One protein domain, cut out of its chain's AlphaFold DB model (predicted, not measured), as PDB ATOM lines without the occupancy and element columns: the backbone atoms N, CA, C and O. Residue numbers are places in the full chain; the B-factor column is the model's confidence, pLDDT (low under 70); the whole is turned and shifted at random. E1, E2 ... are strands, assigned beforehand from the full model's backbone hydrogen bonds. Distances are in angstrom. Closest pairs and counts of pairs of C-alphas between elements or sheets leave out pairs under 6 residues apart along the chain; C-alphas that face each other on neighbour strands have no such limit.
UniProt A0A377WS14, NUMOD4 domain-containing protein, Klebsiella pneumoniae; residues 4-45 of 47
ATOM      1  N   LEU A   4      -5.846  13.901  28.348       96.06
ATOM      2  CA  LEU A   4      -5.028  12.784  27.882       96.06
ATOM      3  C   LEU A   4      -5.268  11.552  28.764       96.06
ATOM      4  O   LEU A   4      -5.578  11.714  29.945       96.06
ATOM      5  N   PRO A   5      -5.143  10.326  28.225       96.94
ATOM      6  CA  PRO A   5      -5.246   9.111  29.026       96.94
ATOM      7  C   PRO A   5      -4.246   9.109  30.184       96.94
ATOM      8  O   PRO A   5      -3.089   9.491  30.012       96.94
ATOM      9  N   VAL A   6      -4.693   8.653  31.352       95.56
ATOM     10  CA  VAL A   6      -3.787   8.374  32.469       95.56
ATOM     11  C   VAL A   6      -3.079   7.052  32.186       95.56
ATOM     12  O   VAL A   6      -3.745   6.044  31.954       95.56
ATOM     13  N   VAL A   7      -1.745   7.061  32.209       94.25
ATOM     14  CA  VAL A   7      -0.929   5.870  31.935       94.25
ATOM     15  C   VAL A   7      -1.243   4.763  32.948       94.25
ATOM     16  O   VAL A   7      -1.253   5.010  34.155       94.25
ATOM     17  N   GLY A   8      -1.527   3.554  32.458       96.00
ATOM     18  CA  GLY A   8      -1.950   2.402  33.268       96.00
ATOM     19  C   GLY A   8      -3.435   2.403  33.659       96.00
ATOM     20  O   GLY A   8      -3.901   1.472  34.316       96.00
ATOM     21  N   TRP A   9      -4.184   3.433  33.258       94.69
ATOM     22  CA  TRP A   9      -5.626   3.582  33.473       94.69
ATOM     23  C   TRP A   9      -6.345   4.031  32.192       94.69
ATOM     24  O   TRP A   9      -7.370   4.729  32.223       94.69
ATOM     25  N   GLU A  10      -5.807   3.646  31.039       95.12
ATOM     26  CA  GLU A  10      -6.370   3.943  29.733       95.12
ATOM     27  C   GLU A  10      -7.793   3.374  29.620       95.12
ATOM     28  O   GLU A  10      -8.101   2.279  30.090       95.12
ATOM     29  N   GLY A  11      -8.716   4.147  29.039       91.88
ATOM     30  CA  GLY A  11     -10.135   3.765  28.969       91.88
ATOM     31  C   GLY A  11     -10.906   3.914  30.293       91.88
ATOM     32  O   GLY A  11     -12.123   3.728  30.320       91.88
ATOM     33  N   ILE A  12     -10.235   4.321  31.376       94.62
ATOM     34  CA  ILE A  12     -10.827   4.496  32.706       94.62
ATOM     35  C   ILE A  12     -10.800   5.972  33.121       94.62
ATOM     36  O   ILE A  12     -11.850   6.504  33.502       94.62
ATOM     37  N   TYR A  13      -9.643   6.631  33.012       94.62
ATOM     38  CA  TYR A  13      -9.448   8.029  33.407       94.62
ATOM     39  C   TYR A  13      -8.714   8.843  32.335       94.62
ATOM     40  O   TYR A  13      -7.911   8.316  31.564       94.62
ATOM     41  N   GLN A  14      -8.972  10.150  32.319       95.12
ATOM     42  CA  GLN A  14      -8.172  11.127  31.584       95.12
ATOM     43  C   GLN A  14      -7.844  12.323  32.480       95.12
ATOM     44  O   GLN A  14      -8.620  12.650  33.375       95.12
ATOM     45  N   VAL A  15      -6.719  12.983  32.226       95.19
ATOM     46  CA  VAL A  15      -6.226  14.134  32.995       95.19
ATOM     47  C   VAL A  15      -5.842  15.280  32.060       95.19
ATOM     48  O   VAL A  15      -5.428  15.036  30.923       95.19
ATOM     49  N   ASN A  16      -6.013  16.522  32.504       93.94
ATOM     50  CA  ASN A  16      -5.556  17.708  31.776       93.94
ATOM     51  C   ASN A  16      -4.322  18.350  32.437       93.94
ATOM     52  O   ASN A  16      -3.883  17.948  33.510       93.94
ATOM     53  N   GLU A  17      -3.770  19.374  31.791       92.81
ATOM     54  CA  GLU A  17      -2.577  20.099  32.257       92.81
ATOM     55  C   GLU A  17      -2.748  20.836  33.598       92.81
ATOM     56  O   GLU A  17      -1.759  21.098  34.273       92.81
ATOM     57  N   CYS A  18      -3.984  21.121  34.021       90.94
ATOM     58  CA  CYS A  18      -4.268  21.715  35.330       90.94
ATOM     59  C   CYS A  18      -4.490  20.670  36.433       90.94
ATOM     60  O   CYS A  18      -4.801  21.037  37.563       90.94
ATOM     61  N   GLY A  19      -4.365  19.377  36.120       90.19
ATOM     62  CA  GLY A  19      -4.566  18.297  37.082       90.19
ATOM     63  C   GLY A  19      -6.033  17.955  37.364       90.19
ATOM     64  O   GLY A  19      -6.308  17.231  38.326       90.19
ATOM     65  N   ASP A  20      -6.982  18.427  36.544       92.19
ATOM     66  CA  ASP A  20      -8.355  17.922  36.610       92.19
ATOM     67  C   ASP A  20      -8.403  16.511  36.022       92.19
ATOM     68  O   ASP A  20      -7.887  16.259  34.929       92.19
ATOM     69  N   VAL A  21      -9.089  15.602  36.715       93.00
ATOM     70  CA  VAL A  21      -9.249  14.210  36.290       93.00
ATOM     71  C   VAL A  21     -10.709  13.941  35.957       93.00
ATOM     72  O   VAL A  21     -11.613  14.259  36.729       93.00
ATOM     73  N   ILE A  22     -10.958  13.303  34.817       93.38
ATOM     74  CA  ILE A  22     -12.286  12.834  34.422       93.38
ATOM     75  C   ILE A  22     -12.333  11.309  34.382       93.38
ATOM     76  O   ILE A  22     -11.448  10.652  33.837       93.38
ATOM     77  N   SER A  23     -13.394  10.737  34.952       93.12
ATOM     78  CA  SER A  23     -13.720   9.317  34.805       93.12
ATOM     79  C   SER A  23     -14.528   9.097  33.533       93.12
ATOM     80  O   SER A  23     -15.581   9.714  33.356       93.12
ATOM     81  N   LEU A  24     -14.090   8.150  32.707       93.50
ATOM     82  CA  LEU A  24     -14.802   7.729  31.504       93.50
ATOM     83  C   LEU A  24     -16.005   6.831  31.860       93.50
ATOM     84  O   LEU A  24     -15.923   6.050  32.821       93.50
ATOM     85  N   PRO A  25     -17.125   6.898  31.112       93.62
ATOM     86  CA  PRO A  25     -18.254   6.010  31.307       93.62
ATOM     87  C   PRO A  25     -17.877   4.590  30.956       93.62
ATOM     88  O   PRO A  25     -17.335   4.310  29.891       93.62
ATOM     89  N   ARG A  26     -18.245   3.681  31.844       92.75
ATOM     90  CA  ARG A  26     -18.040   2.253  31.650       92.75
ATOM     91  C   ARG A  26     -19.023   1.480  32.500       92.75
ATOM     92  O   ARG A  26     -19.559   1.996  33.482       92.75
ATOM     93  N   VAL A  27     -19.252   0.235  32.122       93.81
ATOM     94  CA  VAL A  27     -19.974  -0.723  32.953       93.81
ATOM     95  C   VAL A  27     -18.957  -1.731  33.452       93.81
ATOM     96  O   VAL A  27     -18.231  -2.305  32.647       93.81
ATOM     97  N   ILE A  28     -18.898  -1.936  34.764       92.81
ATOM     98  CA  ILE A  28     -18.089  -3.001  35.361       92.81
ATOM     99  C   ILE A  28     -19.003  -4.070  35.946       92.81
ATOM    100  O   ILE A  28     -20.085  -3.758  36.456       92.81
ATOM    101  N   LEU A  29     -18.560  -5.321  35.877       95.62
ATOM    102  CA  LEU A  29     -19.186  -6.430  36.581       95.62
ATOM    103  C   LEU A  29     -18.574  -6.517  37.981       95.62
ATOM    104  O   LEU A  29     -17.353  -6.558  38.127       95.62
ATOM    105  N   ARG A  30     -19.414  -6.498  39.011       93.19
ATOM    106  CA  ARG A  30     -18.998  -6.669  40.402       93.19
ATOM    107  C   ARG A  30     -18.913  -8.153  40.754       93.19
ATOM    108  O   ARG A  30     -19.435  -9.009  40.044       93.19
ATOM    109  N   ARG A  31     -18.267  -8.456  41.885       94.50
ATOM    110  CA  ARG A  31     -18.075  -9.833  42.375       94.50
ATOM    111  C   ARG A  31     -19.393 -10.573  42.634       94.50
ATOM    112  O   ARG A  31     -19.444 -11.782  42.477       94.50
ATOM    113  N   ASP A  32     -20.439  -9.844  43.002       94.88
ATOM    114  CA  ASP A  32     -21.797 -10.359  43.219       94.88
ATOM    115  C   ASP A  32     -22.596 -10.553  41.911       94.88
ATOM    116  O   ASP A  32     -23.786 -10.850  41.948       94.88
ATOM    117  N   GLY A  33     -21.967 -10.358  40.747       94.62
ATOM    118  CA  GLY A  33     -22.606 -10.453  39.436       94.62
ATOM    119  C   GLY A  33     -23.418  -9.217  39.037       94.62
ATOM    120  O   GLY A  33     -23.909  -9.145  37.908       94.62
ATOM    121  N   THR A  34     -23.541  -8.211  39.908       96.44
ATOM    122  CA  THR A  34     -24.250  -6.975  39.568       96.44
ATOM    123  C   THR A  34     -23.415  -6.098  38.635       96.44
ATOM    124  O   THR A  34     -22.182  -6.089  38.659       96.44
ATOM    125  N   LYS A  35     -24.091  -5.330  37.776       96.69
ATOM    126  CA  LYS A  35     -23.444  -4.376  36.868       96.69
ATOM    127  C   LYS A  35     -23.482  -2.983  37.481       96.69
ATOM    128  O   LYS A  35     -24.554  -2.474  37.797       96.69
ATOM    129  N   GLN A  36     -22.330  -2.329  37.580       94.00
ATOM    130  CA  GLN A  36     -22.249  -0.925  37.971       94.00
ATOM    131  C   GLN A  36     -21.913  -0.064  36.763       94.00
ATOM    132  O   GLN A  36     -20.869  -0.233  36.134       94.00
ATOM    133  N   ARG A  37     -22.777   0.911  36.478       92.75
ATOM    134  CA  ARG A  37     -22.526   1.929  35.460       92.75
ATOM    135  C   ARG A  37     -21.838   3.136  36.086       92.75
ATOM    136  O   ARG A  37     -22.428   3.840  36.904       92.75
ATOM    137  N   PHE A  38     -20.615   3.401  35.658       89.94
ATOM    138  CA  PHE A  38     -19.929   4.658  35.913       89.94
ATOM    139  C   PHE A  38     -20.379   5.684  34.876       89.94
ATOM    140  O   PHE A  38     -20.426   5.403  33.677       89.94
ATOM    141  N   LYS A  39     -20.762   6.865  35.358       86.12
ATOM    142  CA  LYS A  39     -21.089   8.030  34.530       86.12
ATOM    143  C   LYS A  39     -19.860   8.933  34.444       86.12
ATOM    144  O   LYS A  39     -19.016   8.883  35.339       86.12
ATOM    145  N   TRP A  40     -19.806   9.777  33.416       82.38
ATOM    146  CA  TRP A  40     -18.847  10.880  33.350       82.38
ATOM    147  C   TRP A  40     -18.870  11.673  34.662       82.38
ATOM    148  O   TRP A  40     -19.932  12.132  35.088       82.38
ATOM    149  N   ARG A  41     -17.713  11.804  35.312       84.00
ATOM    150  CA  ARG A  41     -17.524  12.659  36.489       84.00
ATOM    151  C   ARG A  41     -16.154  13.306  36.433       84.00
ATOM    152  O   ARG A  41     -15.173  12.617  36.171       84.00
ATOM    153  N   THR A  42     -16.118  14.595  36.734       80.38
ATOM    154  CA  THR A  42     -14.888  15.363  36.921       80.38
ATOM    155  C   THR A  42     -14.582  15.427  38.409       80.38
ATOM    156  O   THR A  42     -15.454  15.780  39.202       80.38
ATOM    157  N   ALA A  43     -13.360  15.075  38.785       77.62
ATOM    158  CA  ALA A  43     -12.812  15.303  40.109       77.62
ATOM    159  C   ALA A  43     -11.671  16.313  39.977       77.62
ATOM    160  O   ALA A  43     -10.807  16.173  39.109       77.62
ATOM    161  N   LYS A  44     -11.680  17.335  40.830       73.38
ATOM    162  CA  LYS A  44     -10.534  18.227  40.985       73.38
ATOM    163  C   LYS A  44      -9.610  17.645  42.039       73.38
ATOM    164  O   LYS A  44     -10.081  17.263  43.110       73.38
ATOM    165  N   THR A  45      -8.320  17.604  41.747       69.00
ATOM    166  CA  THR A  45      -7.314  17.378  42.784       69.00
ATOM    167  C   THR A  45      -7.288  18.626  43.666       69.00
ATOM    168  O   THR A  45      -6.988  19.711  43.175       69.00
TER     169      THR A  45
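What this domain is: This is residues 4 to 45 of the 47 residues of the protein "NUMOD4 domain-containing protein" of Klebsiella pneumoniae (UniProt A0A377WS14). A long, narrow, bent ribbon of short strands: a three-stranded sheet, E1, E2 and E5, makes one end, and the hairpin E3 and E4 makes the other, with E2 running on into E3 and E4 running on into E5. The turns of the two hairpins, E1 to E2 and E3 to E4, lie at opposite ends of the long axis, and the stretch of residues 4 to 12 folds back beside E1. The printed part has 42 residues with no named helix and five named strands, E1 to E5 in order along the chain; the larger sheet has the order E1, E2, E5, and both sheets are antiparallel. The class is all strand, though under half of the residues, 19 of 42, are in named elements. The whole is loose, with a radius of gyration of the C-alphas of 11.9 A, and spans 37 by 18 by 13 A, only just a rod.

Where its parts are: In the larger sheet, E2 is residues 20 to 23, 10.3 A from first to last C-alpha; E1 is residues 13 to 15, 6.9 A, beginning at C-alpha 13 (-9.448, 8.029, 33.407); and E5 is residues 41 to 44, 10.0 A, ending at C-alpha 44 (-10.534, 18.227, 40.985). In the other sheet, E3 is residues 26 to 29, 10.1 A, from C-alpha 26 (-18.040, 2.253, 31.650), and E4 is residues 35 to 38, 9.7 A.

How they stand to each other: E2 is the inner strand of the larger sheet, and E1 and E5 are its edge strands. E1 and E2 form a hairpin, antiparallel at 163 degrees, with N 22 and O 14 2.8 A apart, within hydrogen-bond range. E2 and E5 are antiparallel at 155 degrees, with N 43 and O 21 within hydrogen-bond range at 2.8 A. Residues 4 to 5 pair antiparallel with residues 14 to 15 of E1. E2 runs on into E3 across a break of 2 residues, at 53 degrees, and E4 runs on into E5 across a break of 2 residues, at 52 degrees. E3 and E4 form the other hairpin, antiparallel at 154 degrees, with N 38 and O 26 at 2.8 A and N 28 and O 36 at 2.9 A, both within hydrogen-bond range. E1 is apart from E3 and from E4, and E3 is apart from E5.

The domain as a whole: The two C-alphas farthest apart are those of Glu 17 and Asp 32, at 37.6 A. The C-alphas of Leu 4 and Thr 45, the first and last printed, are 15.8 A apart. The printed part has no cut, and the four links between the strands are tight. The mean pLDDT of the printed part is 91.5; E5 has a mean of 79, and residue 45 is the one printed residue under 70.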